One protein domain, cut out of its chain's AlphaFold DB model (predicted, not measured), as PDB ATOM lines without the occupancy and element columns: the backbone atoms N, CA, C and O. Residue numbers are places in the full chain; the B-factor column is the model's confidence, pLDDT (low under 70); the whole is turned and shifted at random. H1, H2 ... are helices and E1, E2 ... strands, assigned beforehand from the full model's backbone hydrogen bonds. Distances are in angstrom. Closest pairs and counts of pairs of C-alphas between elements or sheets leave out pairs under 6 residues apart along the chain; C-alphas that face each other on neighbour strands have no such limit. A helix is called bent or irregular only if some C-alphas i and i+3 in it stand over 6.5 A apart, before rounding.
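AT A GLANCE: This is residues 4 to 104 of the 233 residues of the protein "LytR family transcriptional regulator" of Oceanithermus sp (UniProt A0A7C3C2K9). What shape does the domain have? The long helix H2 bridges two lobes: one holds two short strand pairs, E1 with E4 and E2 with E3, with H1 between E3 and H2; the other holds H3, H4 and H5. What is printed? There are 101 residues with four named strands, then five named helices, a mixed class; each sheet is one antiparallel pair. How compact is it? It is loose, with a radius of gyration of the C-alphas of 16.1 A and spans of 42, 29 and 21 A.

IN THESE COORDINATES: Where are the strands? E1 is residues 4 to 7, from C-alpha 4 at (2.205, 40.640, 17.510); E2 is 11 to 15, E3 20 to 24 and E4 27 to 31. Where are the helices? H1 is residues 33 to 41, H2 48 to 67 with 28.7 A from first to last C-alpha, and H3 70 to 84 with 21.6 A. H4 is 93 to 98, and H5 is 100 to 103, ending at C-alpha 103 (-14.896, 37.623, 6.538).

HOW THE PARTS SIT: How do the strands pair? E1 and E4 are antiparallel at 141 degrees, with N 5 and O 29 2.9 A apart, within hydrogen-bond range. E2 and E3 form an antiparallel hairpin, with N 13 and O 22 at 2.9 A, also within range. How do the helices stand? H1 and H2, a helical hairpin, touch at Met 40 and Ile 56, whose C-alphas are the closest at 5.2 A. H2 and H3 only just touch, only at the corner, with 3 pairs of C-alphas within 8 A, the closest those of Lys 66 and Tyr 72 at 7.2 A. H3 and H4, a helical hairpin, touch with the closest C-alphas, Trp 84 and Leu 93, 6.6 A apart; H5 is near H3. What of their backbones? Every O i to N i+4 pair is within hydrogen-bond range in H1 and H2, but 7 of 11 in H3 and 1 of 2 in H4; H5 is too short for such a pair. H3 is irregular, with C-alphas 71 and 74 7.6 A apart.

THE WHOLE: How large is it? The C-alphas farthest apart, Asn 16 and Pro 101, are 43.6 A apart. Is anything cut or loose? The printed part has no cut, no link is long, and residues 86 to 91 stand free. Where is confidence low? Residues 44 to 48 are under 70 in pLDDT; the mean of the printed part is 88.0.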
ATOM      1  N   ASP A   4       1.110  41.205  16.718       94.06
ATOM      2  CA  ASP A   4       2.205  40.640  17.510       94.06
ATOM      3  C   ASP A   4       3.108  39.795  16.616       94.06
ATOM      4  O   ASP A   4       2.609  38.913  15.920       94.06
ATOM      5  N   VAL A   5       4.421  40.020  16.635       90.62
ATOM      6  CA  VAL A   5       5.415  39.262  15.850       90.62
ATOM      7  C   VAL A   5       6.511  38.687  16.742       90.62
ATOM      8  O   VAL A   5       6.672  39.091  17.895       90.62
ATOM      9  N   TYR A   6       7.276  37.731  16.211       89.50
ATOM     10  CA  TYR A   6       8.463  37.197  16.874       89.50
ATOM     11  C   TYR A   6       9.716  37.474  16.044       89.50
ATOM     12  O   TYR A   6       9.805  37.081  14.884       89.50
ATOM     13  N   LEU A   7      10.698  38.126  16.661       85.31
ATOM     14  CA  LEU A   7      11.971  38.476  16.047       85.31
ATOM     15  C   LEU A   7      13.069  37.518  16.540       85.31
ATOM     16  O   LEU A   7      13.422  37.569  17.721       85.31
ATOM     17  N   PRO A   8      13.642  36.647  15.684       80.12
ATOM     18  CA  PRO A   8      14.735  35.750  16.080       80.12
ATOM     19  C   PRO A   8      16.049  36.481  16.407       80.12
ATOM     20  O   PRO A   8      16.884  35.956  17.151       80.12
ATOM     21  N   ALA A   9      16.220  37.694  15.884       82.94
ATOM     22  CA  ALA A   9      17.354  38.585  16.095       82.94
ATOM     23  C   ALA A   9      16.845  40.032  16.231       82.94
ATOM     24  O   ALA A   9      15.737  40.311  15.761       82.94
ATOM     25  N   PRO A  10      17.604  40.944  16.869       87.19
ATOM     26  CA  PRO A  10      17.233  42.353  16.870       87.19
ATOM     27  C   PRO A  10      17.210  42.900  15.435       87.19
ATOM     28  O   PRO A  10      17.941  42.421  14.561       87.19
ATOM     29  N   MET A  11      16.358  43.894  15.201       89.38
ATOM     30  CA  MET A  11      16.352  44.681  13.971       89.38
ATOM     31  C   MET A  11      16.899  46.056  14.300       89.38
ATOM     32  O   MET A  11      16.319  46.750  15.127       89.38
ATOM     33  N   ASP A  12      18.001  46.412  13.658       89.94
ATOM     34  CA  ASP A  12      18.653  47.705  13.820       89.94
ATOM     35  C   ASP A  12      19.020  48.222  12.427       89.94
ATOM     36  O   ASP A  12      19.787  47.575  11.706       89.94
ATOM     37  N   TYR A  13      18.350  49.283  11.978       88.69
ATOM     38  CA  TYR A  13      18.501  49.827  10.631       88.69
ATOM     39  C   TYR A  13      18.072  51.288  10.561       88.69
ATOM     40  O   TYR A  13      16.906  51.606  10.805       88.69
ATOM     41  N   ASP A  14      18.999  52.132  10.117       89.94
ATOM     42  CA  ASP A  14      18.775  53.543   9.836       89.94
ATOM     43  C   ASP A  14      18.984  53.837   8.352       89.94
ATOM     44  O   ASP A  14      20.052  53.595   7.784       89.94
ATOM     45  N   ASP A  15      17.958  54.401   7.728       87.62
ATOM     46  CA  ASP A  15      18.007  54.974   6.390       87.62
ATOM     47  C   ASP A  15      17.588  56.444   6.471       87.62
ATOM     48  O   ASP A  15      16.407  56.796   6.414       87.62
ATOM     49  N   ASN A  16      18.597  57.305   6.605       87.62
ATOM     50  CA  ASN A  16      18.428  58.754   6.702       87.62
ATOM     51  C   ASN A  16      17.843  59.365   5.420       87.62
ATOM     52  O   ASN A  16      17.177  60.394   5.488       87.62
ATOM     53  N   ALA A  17      18.067  58.745   4.255       87.31
ATOM     54  CA  ALA A  17      17.528  59.246   2.994       87.31
ATOM     55  C   ALA A  17      16.010  59.032   2.916       87.31
ATOM     56  O   ALA A  17      15.293  59.868   2.370       87.31
ATOM     57  N   ALA A  18      15.516  57.935   3.499       84.25
ATOM     58  CA  ALA A  18      14.092  57.620   3.570       84.25
ATOM     59  C   ALA A  18      13.433  57.974   4.917       84.25
ATOM     60  O   ALA A  18      12.273  57.596   5.123       84.25
ATOM     61  N   ASN A  19      14.158  58.653   5.820       89.38
ATOM     62  CA  ASN A  19      13.757  58.947   7.203       89.38
ATOM     63  C   ASN A  19      13.170  57.712   7.919       89.38
ATOM     64  O   ASN A  19      12.090  57.758   8.516       89.38
ATOM     65  N   LEU A  20      13.836  56.566   7.762       89.31
ATOM     66  CA  LEU A  20      13.389  55.270   8.259       89.31
ATOM     67  C   LEU A  20      14.348  54.780   9.342       89.31
ATOM     68  O   LEU A  20      15.451  54.338   9.041       89.31
ATOM     69  N   HIS A  21      13.868  54.801  10.581       92.31
ATOM     70  CA  HIS A  21      14.601  54.359  11.764       92.31
ATOM     71  C   HIS A  21      13.902  53.135  12.355       92.31
ATOM     72  O   HIS A  21      12.718  53.198  12.710       92.31
ATOM     73  N   ILE A  22      14.599  52.001  12.398       93.12
ATOM     74  CA  ILE A  22      14.064  50.708  12.829       93.12
ATOM     75  C   ILE A  22      14.945  50.166  13.946       93.12
ATOM     76  O   ILE A  22      16.039  49.679  13.681       93.12
ATOM     77  N   HIS A  23      14.418  50.163  15.169       94.12
ATOM     78  CA  HIS A  23      15.086  49.566  16.322       94.12
ATOM     79  C   HIS A  23      14.093  48.686  17.080       94.12
ATOM     80  O   HIS A  23      13.280  49.170  17.870       94.12
ATOM     81  N   PHE A  24      14.140  47.378  16.827       94.62
ATOM     82  CA  PHE A  24      13.318  46.397  17.528       94.62
ATOM     83  C   PHE A  24      14.188  45.376  18.267       94.62
ATOM     84  O   PHE A  24      15.112  44.805  17.675       94.62
ATOM     85  N   PRO A  25      13.890  45.087  19.546       92.81
ATOM     86  CA  PRO A  25      14.616  44.072  20.293       92.81
ATOM     87  C   PRO A  25      14.288  42.669  19.771       92.81
ATOM     88  O   PRO A  25      13.212  42.412  19.234       92.81
ATOM     89  N   LYS A  26      15.196  41.717  19.997       90.88
ATOM     90  CA  LYS A  26      14.907  40.292  19.795       90.88
ATOM     91  C   LYS A  26      13.739  39.850  20.689       90.88
ATOM     92  O   LYS A  26      13.683  40.220  21.858       90.88
ATOM     93  N   GLY A  27      12.890  38.956  20.184       90.81
ATOM     94  CA  GLY A  27      11.802  38.336  20.941       90.81
ATOM     95  C   GLY A  27      10.417  38.735  20.441       90.81
ATOM     96  O   GLY A  27      10.238  39.061  19.272       90.81
ATOM     97  N   ARG A  28       9.412  38.637  21.316       93.25
ATOM     98  CA  ARG A  28       8.031  39.013  20.982       93.25
ATOM     99  C   ARG A  28       7.890  40.532  21.003       93.25
ATOM    100  O   ARG A  28       8.252  41.153  21.998       93.25
ATOM    101  N   VAL A  29       7.336  41.099  19.937       94.50
ATOM    102  CA  VAL A  29       7.123  42.544  19.791       94.50
ATOM    103  C   VAL A  29       5.689  42.797  19.340       94.50
ATOM    104  O   VAL A  29       5.218  42.168  18.393       94.50
ATOM    105  N   HIS A  30       5.007  43.723  20.013       96.25
ATOM    106  CA  HIS A  30       3.714  44.236  19.571       96.25
ATOM    107  C   HIS A  30       3.933  45.437  18.652       96.25
ATOM    108  O   HIS A  30       4.496  46.442  19.079       96.25
ATOM    109  N   LEU A  31       3.487  45.339  17.403       96.44
ATOM    110  CA  LEU A  31       3.644  46.380  16.394       96.44
ATOM    111  C   LEU A  31       2.336  47.159  16.234       96.44
ATOM    112  O   LEU A  31       1.291  46.592  15.891       96.44
ATOM    113  N   ASN A  32       2.403  48.475  16.437       95.69
ATOM    114  CA  ASN A  32       1.355  49.392  15.992       95.69
ATOM    115  C   ASN A  32       1.427  49.586  14.457       95.69
ATOM    116  O   ASN A  32       2.219  48.938  13.776       95.69
ATOM    117  N   GLY A  33       0.586  50.456  13.888       93.19
ATOM    118  CA  GLY A  33       0.553  50.673  12.436       93.19
ATOM    119  C   GLY A  33       1.878  51.184  11.852       93.19
ATOM    120  O   GLY A  33       2.322  50.685  10.822       93.19
ATOM    121  N   GLU A  34       2.530  52.131  12.525       94.75
ATOM    122  CA  GLU A  34       3.810  52.693  12.083       94.75
ATOM    123  C   GLU A  34       4.941  51.660  12.199       94.75
ATOM    124  O   GLU A  34       5.705  51.447  11.255       94.75
ATOM    125  N   ASP A  35       4.997  50.945  13.322       96.06
ATOM    126  CA  ASP A  35       6.005  49.917  13.571       96.06
ATOM    127  C   ASP A  35       5.824  48.698  12.661       96.06
ATOM    128  O   ASP A  35       6.807  48.098  12.226       96.06
ATOM    129  N   ALA A  36       4.586  48.360  12.289       95.88
ATOM    130  CA  ALA A  36       4.309  47.330  11.293       95.88
ATOM    131  C   ALA A  36       4.858  47.722   9.914       95.88
ATOM    132  O   ALA A  36       5.452  46.886   9.233       95.88
ATOM    133  N   VAL A  37       4.731  48.993   9.513       94.31
ATOM    134  CA  VAL A  37       5.333  49.499   8.269       94.31
ATOM    135  C   VAL A  37       6.860  49.447   8.337       94.31
ATOM    136  O   VAL A  37       7.489  48.973   7.390       94.31
ATOM    137  N   LYS A  38       7.470  49.854   9.457       94.25
ATOM    138  CA  LYS A  38       8.923  49.729   9.685       94.25
ATOM    139  C   LYS A  38       9.382  48.276   9.562       94.25
ATOM    140  O   LYS A  38      10.281  47.974   8.778       94.25
ATOM    141  N   TYR A  39       8.704  47.360  10.248       93.56
ATOM    142  CA  TYR A  39       8.972  45.923  10.197       93.56
ATOM    143  C   TYR A  39       8.900  45.363   8.767       93.56
ATOM    144  O   TYR A  39       9.818  44.675   8.314       93.56
ATOM    145  N   MET A  40       7.859  45.723   8.012       92.38
ATOM    146  CA  MET A  40       7.709  45.333   6.606       92.38
ATOM    147  C   MET A  40       8.776  45.937   5.687       92.38
ATOM    148  O   MET A  40       9.035  45.378   4.625       92.38
ATOM    149  N   ARG A  41       9.400  47.062   6.051       90.38
ATOM    150  CA  ARG A  41      10.413  47.746   5.228       90.38
ATOM    151  C   ARG A  41      11.850  47.323   5.522       90.38
ATOM    152  O   ARG A  41      12.719  47.616   4.703       90.38
ATOM    153  N   PHE A  42      12.107  46.624   6.627       87.19
ATOM    154  CA  PHE A  42      13.448  46.184   7.026       87.19
ATOM    155  C   PHE A  42      14.157  45.361   5.929       87.19
ATOM    156  O   PHE A  42      13.525  44.534   5.264       87.19
ATOM    157  N   ARG A  43      15.476  45.566   5.753       78.00
ATOM    158  CA  ARG A  43      16.309  44.918   4.709       78.00
ATOM    159  C   ARG A  43      17.583  44.224   5.228       78.00
ATOM    160  O   ARG A  43      18.324  43.671   4.426       78.00
ATOM    161  N   GLY A  44      17.840  44.221   6.538       66.44
ATOM    162  CA  GLY A  44      19.149  43.868   7.116       66.44
ATOM    163  C   GLY A  44      19.472  42.379   7.317       66.44
ATOM    164  O   GLY A  44      20.490  42.074   7.928       66.44
ATOM    165  N   TRP A  45      18.644  41.435   6.855       63.28
ATOM    166  CA  TRP A  45      18.938  39.991   6.950       63.28
ATOM    167  C   TRP A  45      19.247  39.383   5.576       63.28
ATOM    168  O   TRP A  45      18.793  39.886   4.548       63.28
ATOM    169  N   VAL A  46      20.004  38.279   5.573       47.38
ATOM    170  CA  VAL A  46      20.319  37.476   4.376       47.38
ATOM    171  C   VAL A  46      19.013  37.003   3.714       47.38
ATOM    172  O   VAL A  46      18.163  36.446   4.404       47.38
ATOM    173  N   GLY A  47      18.848  37.234   2.401       53.03
ATOM    174  CA  GLY A  47      17.599  36.958   1.654       53.03
ATOM    175  C   GLY A  47      16.660  38.168   1.470       53.03
ATOM    176  O   GLY A  47      15.443  38.000   1.361       53.03
ATOM    177  N   SER A  48      17.225  39.382   1.466       64.06
ATOM    178  CA  SER A  48      16.592  40.680   1.773       64.06
ATOM    179  C   SER A  48      15.155  40.887   1.274       64.06
ATOM    180  O   SER A  48      14.275  41.167   2.091       64.06
ATOM    181  N   ASP A  49      14.895  40.739  -0.025       73.06
ATOM    182  CA  ASP A  49      13.605  41.091  -0.631       73.06
ATOM    183  C   ASP A  49      12.524  40.028  -0.415       73.06
ATOM    184  O   ASP A  49      11.348  40.352  -0.247       73.06
ATOM    185  N   LEU A  50      12.916  38.762  -0.328       73.25
ATOM    186  CA  LEU A  50      11.980  37.651  -0.155       73.25
ATOM    187  C   LEU A  50      11.609  37.498   1.317       73.25
ATOM    188  O   LEU A  50      10.427  37.406   1.641       73.25
ATOM    189  N   SER A  51      12.580  37.665   2.217       75.12
ATOM    190  CA  SER A  51      12.295  37.826   3.643       75.12
ATOM    191  C   SER A  51      11.448  39.072   3.924       75.12
ATOM    192  O   SER A  51      10.644  39.070   4.853       75.12
ATOM    193  N   ARG A  52      11.592  40.145   3.129       82.00
ATOM    194  CA  ARG A  52      10.717  41.326   3.224       82.00
ATOM    195  C   ARG A  52       9.279  40.985   2.844       82.00
ATOM    196  O   ARG A  52       8.360  41.363   3.568       82.00
ATOM    197  N   LEU A  53       9.083  40.238   1.757       82.38
ATOM    198  CA  LEU A  53       7.759  39.747   1.366       82.38
ATOM    199  C   LEU A  53       7.135  38.851   2.439       82.38
ATOM    200  O   LEU A  53       5.938  38.962   2.689       82.38
ATOM    201  N   ASP A  54       7.920  38.013   3.111       82.00
ATOM    202  CA  ASP A  54       7.399  37.154   4.178       82.00
ATOM    203  C   ASP A  54       6.912  37.963   5.386       82.00
ATOM    204  O   ASP A  54       5.820  37.704   5.893       82.00
ATOM    205  N   ARG A  55       7.633  39.023   5.770       88.44
ATOM    206  CA  ARG A  55       7.179  39.973   6.804       88.44
ATOM    207  C   ARG A  55       5.889  40.690   6.409       88.44
ATOM    208  O   ARG A  55       4.988  40.833   7.235       88.44
ATOM    209  N   ILE A  56       5.781  41.113   5.147       90.88
ATOM    210  CA  ILE A  56       4.559  41.730   4.608       90.88
ATOM    211  C   ILE A  56       3.380  40.761   4.728       90.88
ATOM    212  O   ILE A  56       2.341  41.125   5.279       90.88
ATOM    213  N   LYS A  57       3.540  39.510   4.286       87.56
ATOM    214  CA  LYS A  57       2.489  38.493   4.426       87.56
ATOM    215  C   LYS A  57       2.127  38.245   5.884       87.56
ATOM    216  O   LYS A  57       0.946  38.150   6.187       87.56
ATOM    217  N   GLU A  58       3.108  38.133   6.779       89.62
ATOM    218  CA  GLU A  58       2.859  37.892   8.201       89.62
ATOM    219  C   GLU A  58       1.970  38.987   8.801       89.62
ATOM    220  O   GLU A  58       0.954  38.684   9.431       89.62
ATOM    221  N   VAL A  59       2.312  40.256   8.558       94.00
ATOM    222  CA  VAL A  59       1.530  41.408   9.027       94.00
ATOM    223  C   VAL A  59       0.122  41.389   8.435       94.00
ATOM    224  O   VAL A  59      -0.849  41.502   9.186       94.00
ATOM    225  N   LEU A  60      -0.010  41.199   7.118       91.94
ATOM    226  CA  LEU A  60      -1.309  41.186   6.440       91.94
ATOM    227  C   LEU A  60      -2.199  40.033   6.917       91.94
ATOM    228  O   LEU A  60      -3.373  40.248   7.209       91.94
ATOM    229  N   LEU A  61      -1.650  38.825   7.068       89.75
ATOM    230  CA  LEU A  61      -2.385  37.662   7.569       89.75
ATOM    231  C   LEU A  61      -2.848  37.872   9.012       89.75
ATOM    232  O   LEU A  61      -3.989  37.548   9.345       89.75
ATOM    233  N   LYS A  62      -1.998  38.438   9.875       91.88
ATOM    234  CA  LYS A  62      -2.363  38.744  11.266       91.88
ATOM    235  C   LYS A  62      -3.425  39.836  11.349       91.88
ATOM    236  O   LYS A  62      -4.385  39.689  12.105       91.88
ATOM    237  N   ALA A  63      -3.299  40.890  10.546       90.88
ATOM    238  CA  ALA A  63      -4.298  41.949  10.453       90.88
ATOM    239  C   ALA A  63      -5.647  41.407   9.955       90.88
ATOM    240  O   ALA A  63      -6.681  41.684  10.560       90.88
ATOM    241  N   ALA A  64      -5.636  40.570   8.918       88.81
ATOM    242  CA  ALA A  64      -6.841  39.977   8.356       88.81
ATOM    243  C   ALA A  64      -7.518  38.989   9.322       88.81
ATOM    244  O   ALA A  64      -8.734  39.038   9.488       88.81
ATOM    245  N   ARG A  65      -6.754  38.159  10.050       88.31
ATOM    246  CA  ARG A  65      -7.293  37.301  11.128       88.31
ATOM    247  C   ARG A  65      -7.970  38.117  12.226       88.31
ATOM    248  O   ARG A  65      -9.015  37.725  12.735       88.31
ATOM    249  N   LYS A  66      -7.389  39.265  12.578       88.25
ATOM    250  CA  LYS A  66      -7.957  40.175  13.574       88.25
ATOM    251  C   LYS A  66      -9.238  40.834  13.069       88.25
ATOM    252  O   LYS A  66     -10.214  40.878  13.807       88.25
ATOM    253  N   ALA A  67      -9.263  41.269  11.809       86.19
ATOM    254  CA  ALA A  67     -10.469  41.783  11.164       86.19
ATOM    255  C   ALA A  67     -11.583  40.723  11.057       86.19
ATOM    256  O   ALA A  67     -12.753  41.062  11.188       86.19
ATOM    257  N   ALA A  68     -11.230  39.445  10.885       86.50
ATOM    258  CA  ALA A  68     -12.177  38.330  10.880       86.50
ATOM    259  C   ALA A  68     -12.673  37.921  12.285       86.50
ATOM    260  O   ALA A  68     -13.609  37.124  12.395       86.50
ATOM    261  N   SER A  69     -12.069  38.436  13.365       87.12
ATOM    262  CA  SER A  69     -12.480  38.109  14.734       87.12
ATOM    263  C   SER A  69     -13.818  38.778  15.089       87.12
ATOM    264  O   SER A  69     -13.983  39.978  14.837       87.12
ATOM    265  N   PRO A  70     -14.756  38.057  15.744       85.50
ATOM    266  CA  PRO A  70     -16.051  38.604  16.160       85.50
ATOM    267  C   PRO A  70     -15.957  39.888  16.994       85.50
ATOM    268  O   PRO A  70     -16.834  40.742  16.904       85.50
ATOM    269  N   GLU A  71     -14.880  40.051  17.769       88.38
ATOM    270  CA  GLU A  71     -14.624  41.235  18.601       88.38
ATOM    271  C   GLU A  71     -14.566  42.538  17.780       88.38
ATOM    272  O   GLU A  71     -14.989  43.597  18.245       88.38
ATOM    273  N   TYR A  72     -14.060  42.474  16.544       85.62
ATOM    274  CA  TYR A  72     -13.845  43.653  15.701       85.62
ATOM    275  C   TYR A  72     -15.039  43.968  14.796       85.62
ATOM    276  O   TYR A  72     -15.103  45.070  14.248       85.62
ATOM    277  N   TRP A  73     -16.009  43.055  14.696       86.44
ATOM    278  CA  TRP A  73     -17.140  43.138  13.771       86.44
ATOM    279  C   TRP A  73     -17.911  44.466  13.808       86.44
ATOM    280  O   TRP A  73     -18.098  45.066  12.748       86.44
ATOM    281  N   PRO A  74     -18.294  45.009  14.985       89.56
ATOM    282  CA  PRO A  74     -19.069  46.251  15.040       89.56
ATOM    283  C   PRO A  74     -18.303  47.475  14.522       89.56
ATOM    284  O   PRO A  74     -18.905  48.491  14.192       89.56
ATOM    285  N   ARG A  75     -16.967  47.398  14.472       89.69
ATOM    286  CA  ARG A  75     -16.084  48.502  14.074       89.69
ATOM    287  C   ARG A  75     -15.678  48.435  12.599       89.69
ATOM    288  O   ARG A  75     -15.154  49.420  12.085       89.69
ATOM    289  N   LEU A  76     -15.911  47.307  11.920       88.19
ATOM    290  CA  LEU A  76     -15.458  47.086  10.544       88.19
ATOM    291  C   LEU A  76     -16.037  48.081   9.526       88.19
ATOM    292  O   LEU A  76     -15.244  48.576   8.730       88.19
ATOM    293  N   PRO A  77     -17.339  48.441   9.535       89.25
ATOM    294  CA  PRO A  77     -17.870  49.373   8.536       89.25
ATOM    295  C   PRO A  77     -17.202  50.756   8.594       89.25
ATOM    296  O   PRO A  77     -16.782  51.287   7.570       89.25
ATOM    297  N   GLY A  78     -17.030  51.313   9.799       90.44
ATOM    298  CA  GLY A  78     -16.352  52.602   9.986       90.44
ATOM    299  C   GLY A  78     -14.853  52.543   9.669       90.44
ATOM    300  O   GLY A  78     -14.296  53.480   9.093       90.44
ATOM    301  N   LEU A  79     -14.204  51.417   9.993       89.38
ATOM    302  CA  LEU A  79     -12.815  51.169   9.612       89.38
ATOM    303  C   LEU A  79     -12.652  51.118   8.087       89.38
ATOM    304  O   LEU A  79     -11.728  51.739   7.571       89.38
ATOM    305  N   LEU A  80     -13.545  50.425   7.374       90.62
ATOM    306  CA  LEU A  80     -13.513  50.345   5.913       90.62
ATOM    307  C   LEU A  80     -13.676  51.714   5.260       90.62
ATOM    308  O   LEU A  80     -12.905  52.011   4.359       90.62
ATOM    309  N   GLY A  81     -14.588  52.561   5.751       92.62
ATOM    310  CA  GLY A  81     -14.714  53.938   5.257       92.62
ATOM    311  C   GLY A  81     -13.401  54.715   5.388       92.62
ATOM    312  O   GLY A  81     -12.883  55.233   4.407       92.62
ATOM    313  N   THR A  82     -12.778  54.665   6.570       93.69
ATOM    314  CA  THR A  82     -11.488  55.344   6.815       93.69
ATOM    315  C   THR A  82     -10.352  54.799   5.938       93.69
ATOM    316  O   THR A  82      -9.431  55.536   5.586       93.69
ATOM    317  N   ILE A  83     -10.370  53.496   5.627       92.19
ATOM    318  CA  ILE A  83      -9.398  52.869   4.722       92.19
ATOM    319  C   ILE A  83      -9.634  53.349   3.291       92.19
ATOM    320  O   ILE A  83      -8.673  53.750   2.642       92.19
ATOM    321  N   TRP A  84     -10.883  53.334   2.822       94.62
ATOM    322  CA  TRP A  84     -11.247  53.747   1.467       94.62
ATOM    323  C   TRP A  84     -10.903  55.208   1.188       94.62
ATOM    324  O   TRP A  84     -10.364  55.507   0.131       94.62
ATOM    325  N   ASP A  85     -11.083  56.093   2.169       94.94
ATOM    326  CA  ASP A  85     -10.704  57.510   2.061       94.94
ATOM    327  C   ASP A  85      -9.192  57.729   1.851       94.94
ATOM    328  O   ASP A  85      -8.756  58.819   1.478       94.94
ATOM    329  N   ARG A  86      -8.370  56.713   2.137       94.31
ATOM    330  CA  ARG A  86      -6.902  56.757   2.050       94.31
ATOM    331  C   ARG A  86      -6.327  55.745   1.060       94.31
ATOM    332  O   ARG A  86      -5.105  55.623   0.977       94.31
ATOM    333  N   LEU A  87      -7.182  55.007   0.356       94.62
ATOM    334  CA  LEU A  87      -6.800  53.959  -0.577       94.62
ATOM    335  C   LEU A  87      -7.195  54.373  -1.992       94.62
ATOM    336  O   LEU A  87      -8.355  54.648  -2.272       94.62
ATOM    337  N   GLU A  88      -6.232  54.351  -2.904       95.75
ATOM    338  CA  GLU A  88      -6.519  54.454  -4.329       95.75
ATOM    339  C   GLU A  88      -6.903  53.064  -4.857       95.75
ATOM    340  O   GLU A  88      -6.093  52.134  -4.841       95.75
ATOM    341  N   THR A  89      -8.163  52.891  -5.261       94.19
ATOM    342  CA  THR A  89      -8.706  51.621  -5.766       94.19
ATOM    343  C   THR A  89      -9.863  51.864  -6.735       94.19
ATOM    344  O   THR A  89     -10.571  52.864  -6.639       94.19
ATOM    345  N   ASP A  90     -10.057  50.935  -7.669       94.38
ATOM    346  CA  ASP A  90     -11.196  50.871  -8.587       94.38
ATOM    347  C   ASP A  90     -12.417  50.149  -7.992       94.38
ATOM    348  O   ASP A  90     -13.487  50.156  -8.600       94.38
ATOM    349  N   LEU A  91     -12.286  49.547  -6.803       94.00
ATOM    350  CA  LEU A  91     -13.377  48.908  -6.076       94.00
ATOM    351  C   LEU A  91     -14.157  49.964  -5.271       94.00
ATOM    352  O   LEU A  91     -13.597  50.530  -4.336       94.00
ATOM    353  N   PRO A  92     -15.446  50.225  -5.553       92.94
ATOM    354  CA  PRO A  92     -16.246  51.164  -4.763       92.94
ATOM    355  C   PRO A  92     -16.493  50.661  -3.334       92.94
ATOM    356  O   PRO A  92     -16.623  49.453  -3.108       92.94
ATOM    357  N   LEU A  93     -16.621  51.579  -2.369       91.12
ATOM    358  CA  LEU A  93     -16.838  51.234  -0.956       91.12
ATOM    359  C   LEU A  93     -18.114  50.406  -0.765       91.12
ATOM    360  O   LEU A  93     -18.131  49.450   0.011       91.12
ATOM    361  N   GLU A  94     -19.176  50.720  -1.502       90.56
ATOM    362  CA  GLU A  94     -20.451  50.007  -1.439       90.56
ATOM    363  C   GLU A  94     -20.278  48.538  -1.833       90.56
ATOM    364  O   GLU A  94     -20.859  47.658  -1.200       90.56
ATOM    365  N   GLN A  95     -19.436  48.260  -2.835       92.25
ATOM    366  CA  GLN A  95     -19.117  46.893  -3.247       92.25
ATOM    367  C   GLN A  95     -18.232  46.192  -2.214       92.25
ATOM    368  O   GLN A  95     -18.454  45.022  -1.913       92.25
ATOM    369  N   ALA A  96     -17.274  46.900  -1.614       88.44
ATOM    370  CA  ALA A  96     -16.440  46.353  -0.548       88.44
ATOM    371  C   ALA A  96     -17.266  45.916   0.676       88.44
ATOM    372  O   ALA A  96     -17.028  44.848   1.243       88.44
ATOM    373  N   LEU A  97     -18.280  46.703   1.055       88.31
ATOM    374  CA  LEU A  97     -19.169  46.400   2.180       88.31
ATOM    375  C   LEU A  97     -19.978  45.110   1.973       88.31
ATOM    376  O   LEU A  97     -20.240  44.403   2.947       88.31
ATOM    377  N   VAL A  98     -20.314  44.752   0.726       91.06
ATOM    378  CA  VAL A  98     -20.993  43.482   0.398       91.06
ATOM    379  C   VAL A  98     -20.147  42.271   0.801       91.06
ATOM    380  O   VAL A  98     -20.699  41.225   1.144       91.06
ATOM    381  N   PHE A  99     -18.817  42.402   0.828       88.25
ATOM    382  CA  PHE A  99     -17.924  41.307   1.203       88.25
ATOM    383  C   PHE A  99     -17.783  41.102   2.715       88.25
ATOM    384  O   PHE A  99     -17.266  40.063   3.130       88.25
ATOM    385  N   LEU A 100     -18.263  42.033   3.551       86.50
ATOM    386  CA  LEU A 100     -18.120  41.941   5.008       86.50
ATOM    387  C   LEU A 100     -18.574  40.584   5.570       86.50
ATOM    388  O   LEU A 100     -17.750  39.952   6.231       86.50
ATOM    389  N   PRO A 101     -19.793  40.068   5.281       85.81
ATOM    390  CA  PRO A 101     -20.272  38.777   5.795       85.81
ATOM    391  C   PRO A 101     -19.318  37.600   5.550       85.81
ATOM    392  O   PRO A 101     -19.247  36.692   6.376       85.81
ATOM    393  N   TYR A 102     -18.555  37.633   4.454       86.62
ATOM    394  CA  TYR A 102     -17.634  36.567   4.051       86.62
ATOM    395  C   TYR A 102     -16.316  36.569   4.835       86.62
ATOM    396  O   TYR A 102     -15.566  35.596   4.773       86.62
ATOM    397  N   LEU A 103     -16.031  37.620   5.611       84.00
ATOM    398  CA  LEU A 103     -14.896  37.623   6.538       84.00
ATOM    399  C   LEU A 103     -15.079  36.584   7.655       84.00
ATOM    400  O   LEU A 103     -14.098  36.058   8.184       84.00
ATOM    401  N   LYS A 104     -16.328  36.249   8.005       79.69
ATOM    402  CA  LYS A 104     -16.624  35.220   9.003       79.69
ATOM    403  C   LYS A 104     -16.255  33.841   8.451       79.69
ATOM    404  O   LYS A 104     -16.878  33.347   7.519       79.69
TER     405      LYS A 104